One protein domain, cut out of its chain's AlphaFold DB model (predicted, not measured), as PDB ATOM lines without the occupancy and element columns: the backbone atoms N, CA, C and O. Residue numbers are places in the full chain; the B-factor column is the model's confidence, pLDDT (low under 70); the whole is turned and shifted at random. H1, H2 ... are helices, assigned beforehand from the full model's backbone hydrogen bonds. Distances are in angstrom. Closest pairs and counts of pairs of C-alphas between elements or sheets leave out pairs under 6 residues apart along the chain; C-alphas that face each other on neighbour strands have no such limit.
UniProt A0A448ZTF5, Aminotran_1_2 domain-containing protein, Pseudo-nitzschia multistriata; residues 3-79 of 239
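What this domain is: This is residues 3 to 79 of the 239 residues of the protein "Aminotran_1_2 domain-containing protein" of Pseudo-nitzschia multistriata (UniProt A0A448ZTF5). A long, thin arm, holding the short helices H1 and H2 one after the other, leads into a small head in which H3 and H5 pack on each other at a slant, with the short H4 near H5. The arm makes the length of the domain, and residues 5 to 10 and 17 to 22 stick out free. The printed part has 77 residues with five named helices, H1 to H5 in chain order, and no named strand; the class is all helix, with 38 residues, under half, in named elements. The whole is extended, with a radius of gyration of the C-alphas of 18.8 A and spans of 52 by 31 by 20 A.

How they stand to each other: H1, residues 3 to 8, and H2, residues 21 to 24, are apart and touch no helix. H3, residues 30 to 40, touches H5, residues 58 to 70; their closest C-alphas, those of Val 35 and Ala 64, are 5.2 A apart. Their lines stand at a steep tilt of 42 degrees, the same way. H4, residues 52 to 55, is close to H5 but not clearly touching, the closest C-alphas being those of Gly 53 and Ile 61, 7.6 A apart. H3 and H4 are apart. In H1, H3 and H5 every O i to N i+4 pair is within hydrogen-bond range; H2 and H4 are too short for such a pair.

Where its parts are: H1 begins at C-alpha 3 (-53.772, 27.001, 23.878) and measures 8.7 A, H2 5.4 A. H3 measures 15.5 A from C-alpha 30 (-36.837, 0.017, 17.549). H4 measures 5.1 A, and H5 18.5 A, ending at C-alpha 70 (-15.924, 5.500, 15.805).

The domain as a whole: The C-alphas of Gln 9 and Pro 50, the two farthest apart, are 52.5 A apart. The printed part has no cut. The links H1 to H2 and H3 to H4 are long. Only residue 73 has a pLDDT under 70.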
ATOM      1  N   ALA A   3     -53.616  28.445  23.720       92.50
ATOM      2  CA  ALA A   3     -53.772  27.001  23.878       92.50
ATOM      3  C   ALA A   3     -53.510  26.543  25.326       92.50
ATOM      4  O   ALA A   3     -54.337  25.834  25.892       92.50
ATOM      5  N   ASP A   4     -52.428  27.022  25.950       92.44
ATOM      6  CA  ASP A   4     -52.065  26.664  27.329       92.44
ATOM      7  C   ASP A   4     -53.128  27.130  28.337       92.44
ATOM      8  O   ASP A   4     -53.484  26.393  29.252       92.44
ATOM      9  N   GLU A   5     -53.683  28.334  28.149       95.62
ATOM     10  CA  GLU A   5     -54.787  28.845  28.976       95.62
ATOM     11  C   GLU A   5     -56.029  27.955  28.872       95.62
ATOM     12  O   GLU A   5     -56.670  27.649  29.873       95.62
ATOM     13  N   LEU A   6     -56.383  27.532  27.654       95.31
ATOM     14  CA  LEU A   6     -57.542  26.669  27.422       95.31
ATOM     15  C   LEU A   6     -57.323  25.269  28.013       95.31
ATOM     16  O   LEU A   6     -58.259  24.692  28.564       95.31
ATOM     17  N   GLN A   7     -56.095  24.752  27.963       94.44
ATOM     18  CA  GLN A   7     -55.732  23.495  28.613       94.44
ATOM     19  C   GLN A   7     -55.831  23.606  30.144       94.44
ATOM     20  O   GLN A   7     -56.374  22.711  30.789       94.44
ATOM     21  N   GLN A   8     -55.399  24.728  30.734       95.00
ATOM     22  CA  GLN A   8     -55.585  25.011  32.168       95.00
ATOM     23  C   GLN A   8     -57.068  25.112  32.566       95.00
ATOM     24  O   GLN A   8     -57.422  24.800  33.699       95.00
ATOM     25  N   GLN A   9     -57.943  25.494  31.634       96.81
ATOM     26  CA  GLN A   9     -59.401  25.490  31.806       96.81
ATOM     27  C   GLN A   9     -60.038  24.099  31.602       96.81
ATOM     28  O   GLN A   9     -61.262  23.986  31.572       96.81
ATOM     29  N   GLY A  10     -59.234  23.041  31.447       95.94
ATOM     30  CA  GLY A  10     -59.704  21.663  31.285       95.94
ATOM     31  C   GLY A  10     -60.192  21.321  29.877       95.94
ATOM     32  O   GLY A  10     -60.859  20.301  29.701       95.94
ATOM     33  N   ARG A  11     -59.900  22.155  28.870       95.75
ATOM     34  CA  ARG A  11     -60.218  21.828  27.474       95.75
ATOM     35  C   ARG A  11     -59.183  20.859  26.920       95.75
ATOM     36  O   ARG A  11     -57.988  21.029  27.149       95.75
ATOM     37  N   ASP A  12     -59.654  19.888  26.147       93.31
ATOM     38  CA  ASP A  12     -58.783  19.024  25.362       93.31
ATOM     39  C   ASP A  12     -58.241  19.802  24.154       93.31
ATOM     40  O   ASP A  12     -59.003  20.449  23.427       93.31
ATOM     41  N   ILE A  13     -56.920  19.794  23.978       92.81
ATOM     42  CA  ILE A  13     -56.217  20.572  22.956       92.81
ATOM     43  C   ILE A  13     -55.417  19.620  22.080       92.81
ATOM     44  O   ILE A  13     -54.482  18.963  22.534       92.81
ATOM     45  N   ILE A  14     -55.742  19.616  20.790       89.06
ATOM     46  CA  ILE A  14     -54.978  18.896  19.777       89.06
ATOM     47  C   ILE A  14     -54.017  19.885  19.121       89.06
ATOM     48  O   ILE A  14     -54.427  20.797  18.404       89.06
ATOM     49  N   PHE A  15     -52.724  19.709  19.374       89.56
ATOM     50  CA  PHE A  15     -51.681  20.551  18.798       89.56
ATOM     51  C   PHE A  15     -51.384  20.135  17.353       89.56
ATOM     52  O   PHE A  15     -50.754  19.111  17.107       89.56
ATOM     53  N   THR A  16     -51.810  20.959  16.391       89.38
ATOM     54  CA  THR A  16     -51.521  20.794  14.951       89.38
ATOM     55  C   THR A  16     -50.566  21.866  14.414       89.38
ATOM     56  O   THR A  16     -50.465  22.075  13.210       89.38
ATOM     57  N   ASN A  17     -49.887  22.590  15.305       89.44
ATOM     58  CA  ASN A  17     -49.042  23.743  14.981       89.44
ATOM     59  C   ASN A  17     -47.559  23.393  14.769       89.44
ATOM     60  O   ASN A  17     -46.802  24.242  14.304       89.44
ATOM     61  N   ILE A  18     -47.121  22.186  15.143       88.69
ATOM     62  CA  ILE A  18     -45.726  21.738  15.029       88.69
ATOM     63  C   ILE A  18     -45.707  20.322  14.456       88.69
ATOM     64  O   ILE A  18     -46.421  19.441  14.933       88.69
ATOM     65  N   GLY A  19     -44.836  20.085  13.474       89.44
ATOM     66  CA  GLY A  19     -44.520  18.742  12.989       89.44
ATOM     67  C   GLY A  19     -43.718  17.955  14.026       89.44
ATOM     68  O   GLY A  19     -42.501  17.850  13.910       89.44
ATOM     69  N   ASN A  20     -44.390  17.428  15.054       92.44
ATOM     70  CA  ASN A  20     -43.801  16.594  16.104       92.44
ATOM     71  C   ASN A  20     -44.468  15.206  16.119       92.44
ATOM     72  O   ASN A  20     -45.391  14.961  16.894       92.44
ATOM     73  N   PRO A  21     -44.037  14.271  15.257       92.00
ATOM     74  CA  PRO A  21     -44.781  13.032  15.053       92.00
ATOM     75  C   PRO A  21     -44.872  12.136  16.297       92.00
ATOM     76  O   PRO A  21     -45.885  11.472  16.519       92.00
ATOM     77  N   HIS A  22     -43.847  12.137  17.156       91.94
ATOM     78  CA  HIS A  22     -43.868  11.349  18.390       91.94
ATOM     79  C   HIS A  22     -44.891  11.876  19.409       91.94
ATOM     80  O   HIS A  22     -45.472  11.070  20.134       91.94
ATOM     81  N   SER A  23     -45.167  13.190  19.457       88.69
ATOM     82  CA  SER A  23     -46.195  13.725  20.368       88.69
ATOM     83  C   SER A  23     -47.616  13.349  19.956       88.69
ATOM     84  O   SER A  23     -48.522  13.432  20.776       88.69
ATOM     85  N   VAL A  24     -47.807  12.919  18.706       89.50
ATOM     86  CA  VAL A  24     -49.092  12.441  18.171       89.50
ATOM     87  C   VAL A  24     -49.119  10.921  17.966       89.50
ATOM     88  O   VAL A  24     -49.968  10.398  17.252       89.50
ATOM     89  N   GLY A  25     -48.205  10.189  18.613       92.06
ATOM     90  CA  GLY A  25     -48.276   8.731  18.730       92.06
ATOM     91  C   GLY A  25     -47.465   7.929  17.713       92.06
ATOM     92  O   GLY A  25     -47.497   6.694  17.781       92.06
ATOM     93  N   GLN A  26     -46.697   8.570  16.817       94.69
ATOM     94  CA  GLN A  26     -45.754   7.832  15.972       94.69
ATOM     95  C   GLN A  26     -44.764   7.070  16.860       94.69
ATOM     96  O   GLN A  26     -44.064   7.660  17.686       94.69
ATOM     97  N   GLN A  27     -44.707   5.750  16.679       96.75
ATOM     98  CA  GLN A  27     -43.792   4.915  17.442       96.75
ATOM     99  C   GLN A  27     -42.356   5.101  16.937       96.75
ATOM    100  O   GLN A  27     -42.123   5.127  15.725       96.75
ATOM    101  N   PRO A  28     -41.380   5.213  17.849       96.00
ATOM    102  CA  PRO A  28     -39.984   5.328  17.467       96.00
ATOM    103  C   PRO A  28     -39.472   4.009  16.883       96.00
ATOM    104  O   PRO A  28     -39.860   2.923  17.309       96.00
ATOM    105  N   ILE A  29     -38.539   4.105  15.938       97.38
ATOM    106  CA  ILE A  29     -37.949   2.934  15.283       97.38
ATOM    107  C   ILE A  29     -37.089   2.154  16.289       97.38
ATOM    108  O   ILE A  29     -36.096   2.671  16.811       97.38
ATOM    109  N   THR A  30     -37.454   0.892  16.534       97.81
ATOM    110  CA  THR A  30     -36.837   0.017  17.549       97.81
ATOM    111  C   THR A  30     -35.328  -0.118  17.381       97.81
ATOM    112  O   THR A  30     -34.597   0.039  18.357       97.81
ATOM    113  N   PHE A  31     -34.857  -0.337  16.150       98.38
ATOM    114  CA  PHE A  31     -33.433  -0.502  15.849       98.38
ATOM    115  C   PHE A  31     -32.596   0.676  16.373       98.38
ATOM    116  O   PHE A  31     -31.632   0.471  17.108       98.38
ATOM    117  N   PHE A  32     -33.003   1.920  16.089       97.62
ATOM    118  CA  PHE A  32     -32.271   3.104  16.548       97.62
ATOM    119  C   PHE A  32     -32.269   3.227  18.071       97.62
ATOM    120  O   PHE A  32     -31.227   3.522  18.651       97.62
ATOM    121  N   ARG A  33     -33.396   2.946  18.736       97.81
ATOM    122  CA  ARG A  33     -33.458   2.993  20.206       97.81
ATOM    123  C   ARG A  33     -32.536   1.971  20.855       97.81
ATOM    124  O   ARG A  33     -31.865   2.299  21.827       97.81
ATOM    125  N   GLN A  34     -32.505   0.751  20.327       97.62
ATOM    126  CA  GLN A  34     -31.668  -0.315  20.864       97.62
ATOM    127  C   GLN A  34     -30.177  -0.037  20.637       97.62
ATOM    128  O   GLN A  34     -29.379  -0.217  21.555       97.62
ATOM    129  N   VAL A  35     -29.804   0.459  19.450       97.06
ATOM    130  CA  VAL A  35     -28.421   0.866  19.156       97.06
ATOM    131  C   VAL A  35     -27.976   1.986  20.094       97.06
ATOM    132  O   VAL A  35     -26.904   1.878  20.683       97.06
ATOM    133  N   LEU A  36     -28.792   3.032  20.272       95.69
ATOM    134  CA  LEU A  36     -28.480   4.136  21.188       95.69
ATOM    135  C   LEU A  36     -28.326   3.638  22.629       95.69
ATOM    136  O   LEU A  36     -27.306   3.913  23.251       95.69
ATOM    137  N   ALA A  37     -29.260   2.815  23.115       95.81
ATOM    138  CA  ALA A  37     -29.185   2.241  24.456       95.81
ATOM    139  C   ALA A  37     -27.873   1.470  24.685       95.81
ATOM    140  O   ALA A  37     -27.167   1.731  25.654       95.81
ATOM    141  N   LEU A  38     -27.495   0.572  23.769       94.56
ATOM    142  CA  LEU A  38     -26.232  -0.168  23.878       94.56
ATOM    143  C   LEU A  38     -24.990   0.720  23.750       94.56
ATOM    144  O   LEU A  38     -23.933   0.367  24.274       94.56
ATOM    145  N   THR A  39     -25.101   1.835  23.033       92.75
ATOM    146  CA  THR A  39     -24.000   2.783  22.848       92.75
ATOM    147  C   THR A  39     -23.808   3.666  24.081       92.75
ATOM    148  O   THR A  39     -22.670   4.039  24.349       92.75
ATOM    149  N   ASP A  40     -24.859   3.972  24.844       93.00
ATOM    150  CA  ASP A  40     -24.778   4.821  26.043       93.00
ATOM    151  C   ASP A  40     -24.477   4.049  27.332       93.00
ATOM    152  O   ASP A  40     -23.863   4.597  28.248       93.00
ATOM    153  N   LEU A  41     -24.861   2.771  27.411       91.88
ATOM    154  CA  LEU A  41     -24.520   1.924  28.555       91.88
ATOM    155  C   LEU A  41     -23.000   1.805  28.727       91.88
ATOM    156  O   LEU A  41     -22.233   1.909  27.768       91.88
ATOM    157  N   ASN A  42     -22.543   1.583  29.961       87.12
ATOM    158  CA  ASN A  42     -21.126   1.324  30.229       87.12
ATOM    159  C   ASN A  42     -20.675  -0.007  29.581       87.12
ATOM    160  O   ASN A  42     -21.483  -0.772  29.058       87.12
ATOM    161  N   GLU A  43     -19.369  -0.283  29.592       80.88
ATOM    162  CA  GLU A  43     -18.794  -1.509  29.016       80.88
ATOM    163  C   GLU A  43     -19.481  -2.794  29.520       80.88
ATOM    164  O   GLU A  43     -19.868  -3.634  28.706       80.88
ATOM    165  N   ALA A  44     -19.672  -2.930  30.838       86.38
ATOM    166  CA  ALA A  44     -20.175  -4.148  31.474       86.38
ATOM    167  C   ALA A  44     -21.665  -4.411  31.194       86.38
ATOM    168  O   ALA A  44     -22.060  -5.567  31.040       86.38
ATOM    169  N   ASP A  45     -22.463  -3.348  31.090       89.38
ATOM    170  CA  ASP A  45     -23.917  -3.422  30.904       89.38
ATOM    171  C   ASP A  45     -24.342  -3.316  29.428       89.38
ATOM    172  O   ASP A  45     -25.471  -3.656  29.072       89.38
ATOM    173  N   GLY A  46     -23.449  -2.839  28.556       89.38
ATOM    174  CA  GLY A  46     -23.720  -2.577  27.144       89.38
ATOM    175  C   GLY A  46     -23.250  -3.689  26.204       89.38
ATOM    176  O   GLY A  46     -23.591  -4.864  26.335       89.38
ATOM    177  N   ILE A  47     -22.456  -3.306  25.201       89.62
ATOM    178  CA  ILE A  47     -22.023  -4.173  24.088       89.62
ATOM    179  C   ILE A  47     -21.167  -5.392  24.487       89.62
ATOM    180  O   ILE A  47     -21.008  -6.300  23.663       89.62
ATOM    181  N   HIS A  48     -20.621  -5.420  25.709       88.25
ATOM    182  CA  HIS A  48     -19.822  -6.531  26.242       88.25
ATOM    183  C   HIS A  48     -20.553  -7.355  27.311       88.25
ATOM    184  O   HIS A  48     -19.985  -8.329  27.811       88.25
ATOM    185  N   HIS A  49     -21.813  -7.036  27.623       93.38
ATOM    186  CA  HIS A  49     -22.588  -7.805  28.591       93.38
ATOM    187  C   HIS A  49     -22.722  -9.278  28.139       93.38
ATOM    188  O   HIS A  49     -23.090  -9.537  26.987       93.38
ATOM    189  N   PRO A  50     -22.491 -10.275  29.018       93.38
ATOM    190  CA  PRO A  50     -22.446 -11.692  28.634       93.38
ATOM    191  C   PRO A  50     -23.759 -12.219  28.040       93.38
ATOM    192  O   PRO A  50     -23.749 -13.169  27.261       93.38
ATOM    193  N   ASN A  51     -24.894 -11.593  28.367       94.94
ATOM    194  CA  ASN A  51     -26.202 -11.950  27.811       94.94
ATOM    195  C   ASN A  51     -26.690 -10.992  26.711       94.94
ATOM    196  O   ASN A  51     -27.847 -11.101  26.309       94.94
ATOM    197  N   VAL A  52     -25.861 -10.068  26.204       95.00
ATOM    198  CA  VAL A  52     -26.305  -9.053  25.224       95.00
ATOM    199  C   VAL A  52     -26.948  -9.685  23.981       95.00
ATOM    200  O   VAL A  52     -27.996  -9.230  23.538       95.00
ATOM    201  N   GLY A  53     -26.408 -10.812  23.499       95.50
ATOM    202  CA  GLY A  53     -26.949 -11.558  22.353       95.50
ATOM    203  C   GLY A  53     -28.286 -12.265  22.605       95.50
ATOM    204  O   GLY A  53     -28.921 -12.715  21.658       95.50
ATOM    205  N   ARG A  54     -28.732 -12.370  23.864       95.88
ATOM    206  CA  ARG A  54     -30.087 -12.834  24.218       95.88
ATOM    207  C   ARG A  54     -31.085 -11.680  24.330       95.88
ATOM    208  O   ARG A  54     -32.284 -11.920  24.294       95.88
ATOM    209  N   MET A  55     -30.593 -10.453  24.512       95.25
ATOM    210  CA  MET A  55     -31.401  -9.261  24.784       95.25
ATOM    211  C   MET A  55     -31.617  -8.399  23.537       95.25
ATOM    212  O   MET A  55     -32.644  -7.733  23.426       95.25
ATOM    213  N   PHE A  56     -30.661  -8.407  22.605       97.31
ATOM    214  CA  PHE A  56     -30.669  -7.557  21.420       97.31
ATOM    215  C   PHE A  56     -30.359  -8.347  20.140       97.31
ATOM    216  O   PHE A  56     -29.587  -9.308  20.190       97.31
ATOM    217  N   PRO A  57     -30.919  -7.930  18.989       98.06
ATOM    218  CA  PRO A  57     -30.556  -8.465  17.679       98.06
ATOM    219  C   PRO A  57     -29.057  -8.333  17.361       98.06
ATOM    220  O   PRO A  57     -28.380  -7.419  17.838       98.06
ATOM    221  N   ALA A  58     -28.528  -9.237  16.531       97.56
ATOM    222  CA  ALA A  58     -27.102  -9.272  16.200       97.56
ATOM    223  C   ALA A  58     -26.625  -8.001  15.470       97.56
ATOM    224  O   ALA A  58     -25.597  -7.433  15.832       97.56
ATOM    225  N   ASP A  59     -27.407  -7.513  14.510       98.12
ATOM    226  CA  ASP A  59     -27.143  -6.296  13.734       98.12
ATOM    227  C   ASP A  59     -27.129  -5.028  14.607       98.12
ATOM    228  O   ASP A  59     -26.288  -4.145  14.428       98.12
ATOM    229  N   VAL A  60     -28.004  -4.960  15.614       98.19
ATOM    230  CA  VAL A  60     -28.012  -3.899  16.632       98.19
ATOM    231  C   VAL A  60     -26.703  -3.891  17.426       98.19
ATOM    232  O   VAL A  60     -26.088  -2.834  17.604       98.19
ATOM    233  N   ILE A  61     -26.253  -5.060  17.887       96.75
ATOM    234  CA  ILE A  61     -25.009  -5.201  18.660       96.75
ATOM    235  C   ILE A  61     -23.804  -4.821  17.796       96.75
ATOM    236  O   ILE A  61     -22.919  -4.089  18.246       96.75
ATOM    237  N   GLU A  62     -23.763  -5.294  16.550       96.62
ATOM    238  CA  GLU A  62     -22.707  -4.965  15.592       96.62
ATOM    239  C   GLU A  62     -22.652  -3.464  15.302       96.62
ATOM    240  O   GLU A  62     -21.566  -2.869  15.334       96.62
ATOM    241  N   ARG A  63     -23.807  -2.818  15.098       96.81
ATOM    242  CA  ARG A  63     -23.870  -1.370  14.876       96.81
ATOM    243  C   ARG A  63     -23.406  -0.594  16.106       96.81
ATOM    244  O   ARG A  63     -22.588   0.311  15.949       96.81
ATOM    245  N   ALA A  64     -23.843  -0.961  17.310       95.00
ATOM    246  CA  ALA A  64     -23.403  -0.314  18.550       95.00
ATOM    247  C   ALA A  64     -21.882  -0.452  18.762       95.00
ATOM    248  O   ALA A  64     -21.196   0.535  19.039       95.00
ATOM    249  N   LYS A  65     -21.312  -1.643  18.524       92.81
ATOM    250  CA  LYS A  65     -19.852  -1.866  18.541       92.81
ATOM    251  C   LYS A  65     -19.125  -1.009  17.507       92.81
ATOM    252  O   LYS A  65     -18.054  -0.472  17.784       92.81
ATOM    253  N   SER A  66     -19.685  -0.867  16.305       94.06
ATOM    254  CA  SER A  66     -19.133   0.017  15.277       94.06
ATOM    255  C   SER A  66     -19.111   1.476  15.732       94.06
ATOM    256  O   SER A  66     -18.079   2.127  15.609       94.06
ATOM    257  N   ILE A  67     -20.209   1.969  16.307       94.06
ATOM    258  CA  ILE A  67     -20.317   3.347  16.802       94.06
ATOM    259  C   ILE A  67     -19.305   3.610  17.924       94.06
ATOM    260  O   ILE A  67     -18.591   4.607  17.878       94.06
ATOM    261  N   ARG A  68     -19.160   2.694  18.888       90.94
ATOM    262  CA  ARG A  68     -18.180   2.833  19.981       90.94
ATOM    263  C   ARG A  68     -16.735   2.890  19.468       90.94
ATOM    264  O   ARG A  68     -15.943   3.677  19.979       90.94
ATOM    265  N   ARG A  69     -16.409   2.139  18.405       90.69
ATOM    266  CA  ARG A  69     -15.109   2.241  17.710       90.69
ATOM    267  C   ARG A  69     -14.915   3.585  17.004       90.69
ATOM    268  O   ARG A  69     -13.799   4.082  16.973       90.69
ATOM    269  N   MET A  70     -15.974   4.174  16.446       92.44
ATOM    270  CA  MET A  70     -15.924   5.500  15.805       92.44
ATOM    271  C   MET A  70     -15.740   6.655  16.801       92.44
ATOM    272  O   MET A  70     -15.391   7.757  16.380       92.44
ATOM    273  N   LEU A  71     -15.995   6.404  18.086       89.94
ATOM    274  CA  LEU A  71     -15.819   7.333  19.205       89.94
ATOM    275  C   LEU A  71     -14.493   7.097  19.954       89.94
ATOM    276  O   LEU A  71     -14.356   7.474  21.118       89.94
ATOM    277  N   ASP A  72     -13.535   6.420  19.313       79.12
ATOM    278  CA  ASP A  72     -12.198   6.121  19.844       79.12
ATOM    279  C   ASP A  72     -12.210   5.401  21.211       79.12
ATOM    280  O   ASP A  72     -11.265   5.496  21.991       79.12
ATOM    281  N   GLY A  73     -13.296   4.687  21.535       69.62
ATOM    282  CA  GLY A  73     -13.466   3.996  22.820       69.62
ATOM    283  C   GLY A  73     -13.751   4.910  24.019       69.62
ATOM    284  O   GLY A  73     -14.010   4.412  25.108       69.62
ATOM    285  N   SER A  74     -13.787   6.233  23.827       71.06
ATOM    286  CA  SER A  74     -14.066   7.226  24.881       71.06
ATOM    287  C   SER A  74     -15.532   7.256  25.353       71.06
ATOM    288  O   SER A  74     -15.903   8.034  26.234       71.06
ATOM    289  N   GLY A  75     -16.371   6.385  24.787       77.25
ATOM    290  CA  GLY A  75     -17.808   6.350  25.027       77.25
ATOM    291  C   GLY A  75     -18.535   7.534  24.385       77.25
ATOM    292  O   GLY A  75     -18.025   8.180  23.475       77.25
ATOM    293  N   THR A  76     -19.759   7.807  24.839       88.88
ATOM    294  CA  THR A  76     -20.626   8.872  24.297       88.88
ATOM    295  C   THR A  76     -20.510  10.204  25.038       88.88
ATOM    296  O   THR A  76     -21.170  11.168  24.665       88.88
ATOM    297  N   GLY A  77     -19.669  10.278  26.076       88.94
ATOM    298  CA  GLY A  77     -19.554  11.457  26.943       88.94
ATOM    299  C   GLY A  77     -18.404  12.412  26.611       88.94
ATOM    300  O   GLY A  77     -18.348  13.503  27.175       88.94
ATOM    301  N   ALA A  78     -17.469  12.021  25.744       90.19
ATOM    302  CA  ALA A  78     -16.303  12.836  25.416       90.19
ATOM    303  C   ALA A  78     -16.583  13.839  24.286       90.19
ATOM    304  O   ALA A  78     -17.472  13.651  23.453       90.19
ATOM    305  N   TYR A  79     -15.771  14.897  24.222       92.31
ATOM    306  CA  TYR A  79     -15.770  15.793  23.070       92.31
ATOM    307  C   TYR A  79     -15.305  15.062  21.810       92.31
ATOM    308  O   TYR A  79     -14.372  14.262  21.835       92.31
TER     309      TYR A  79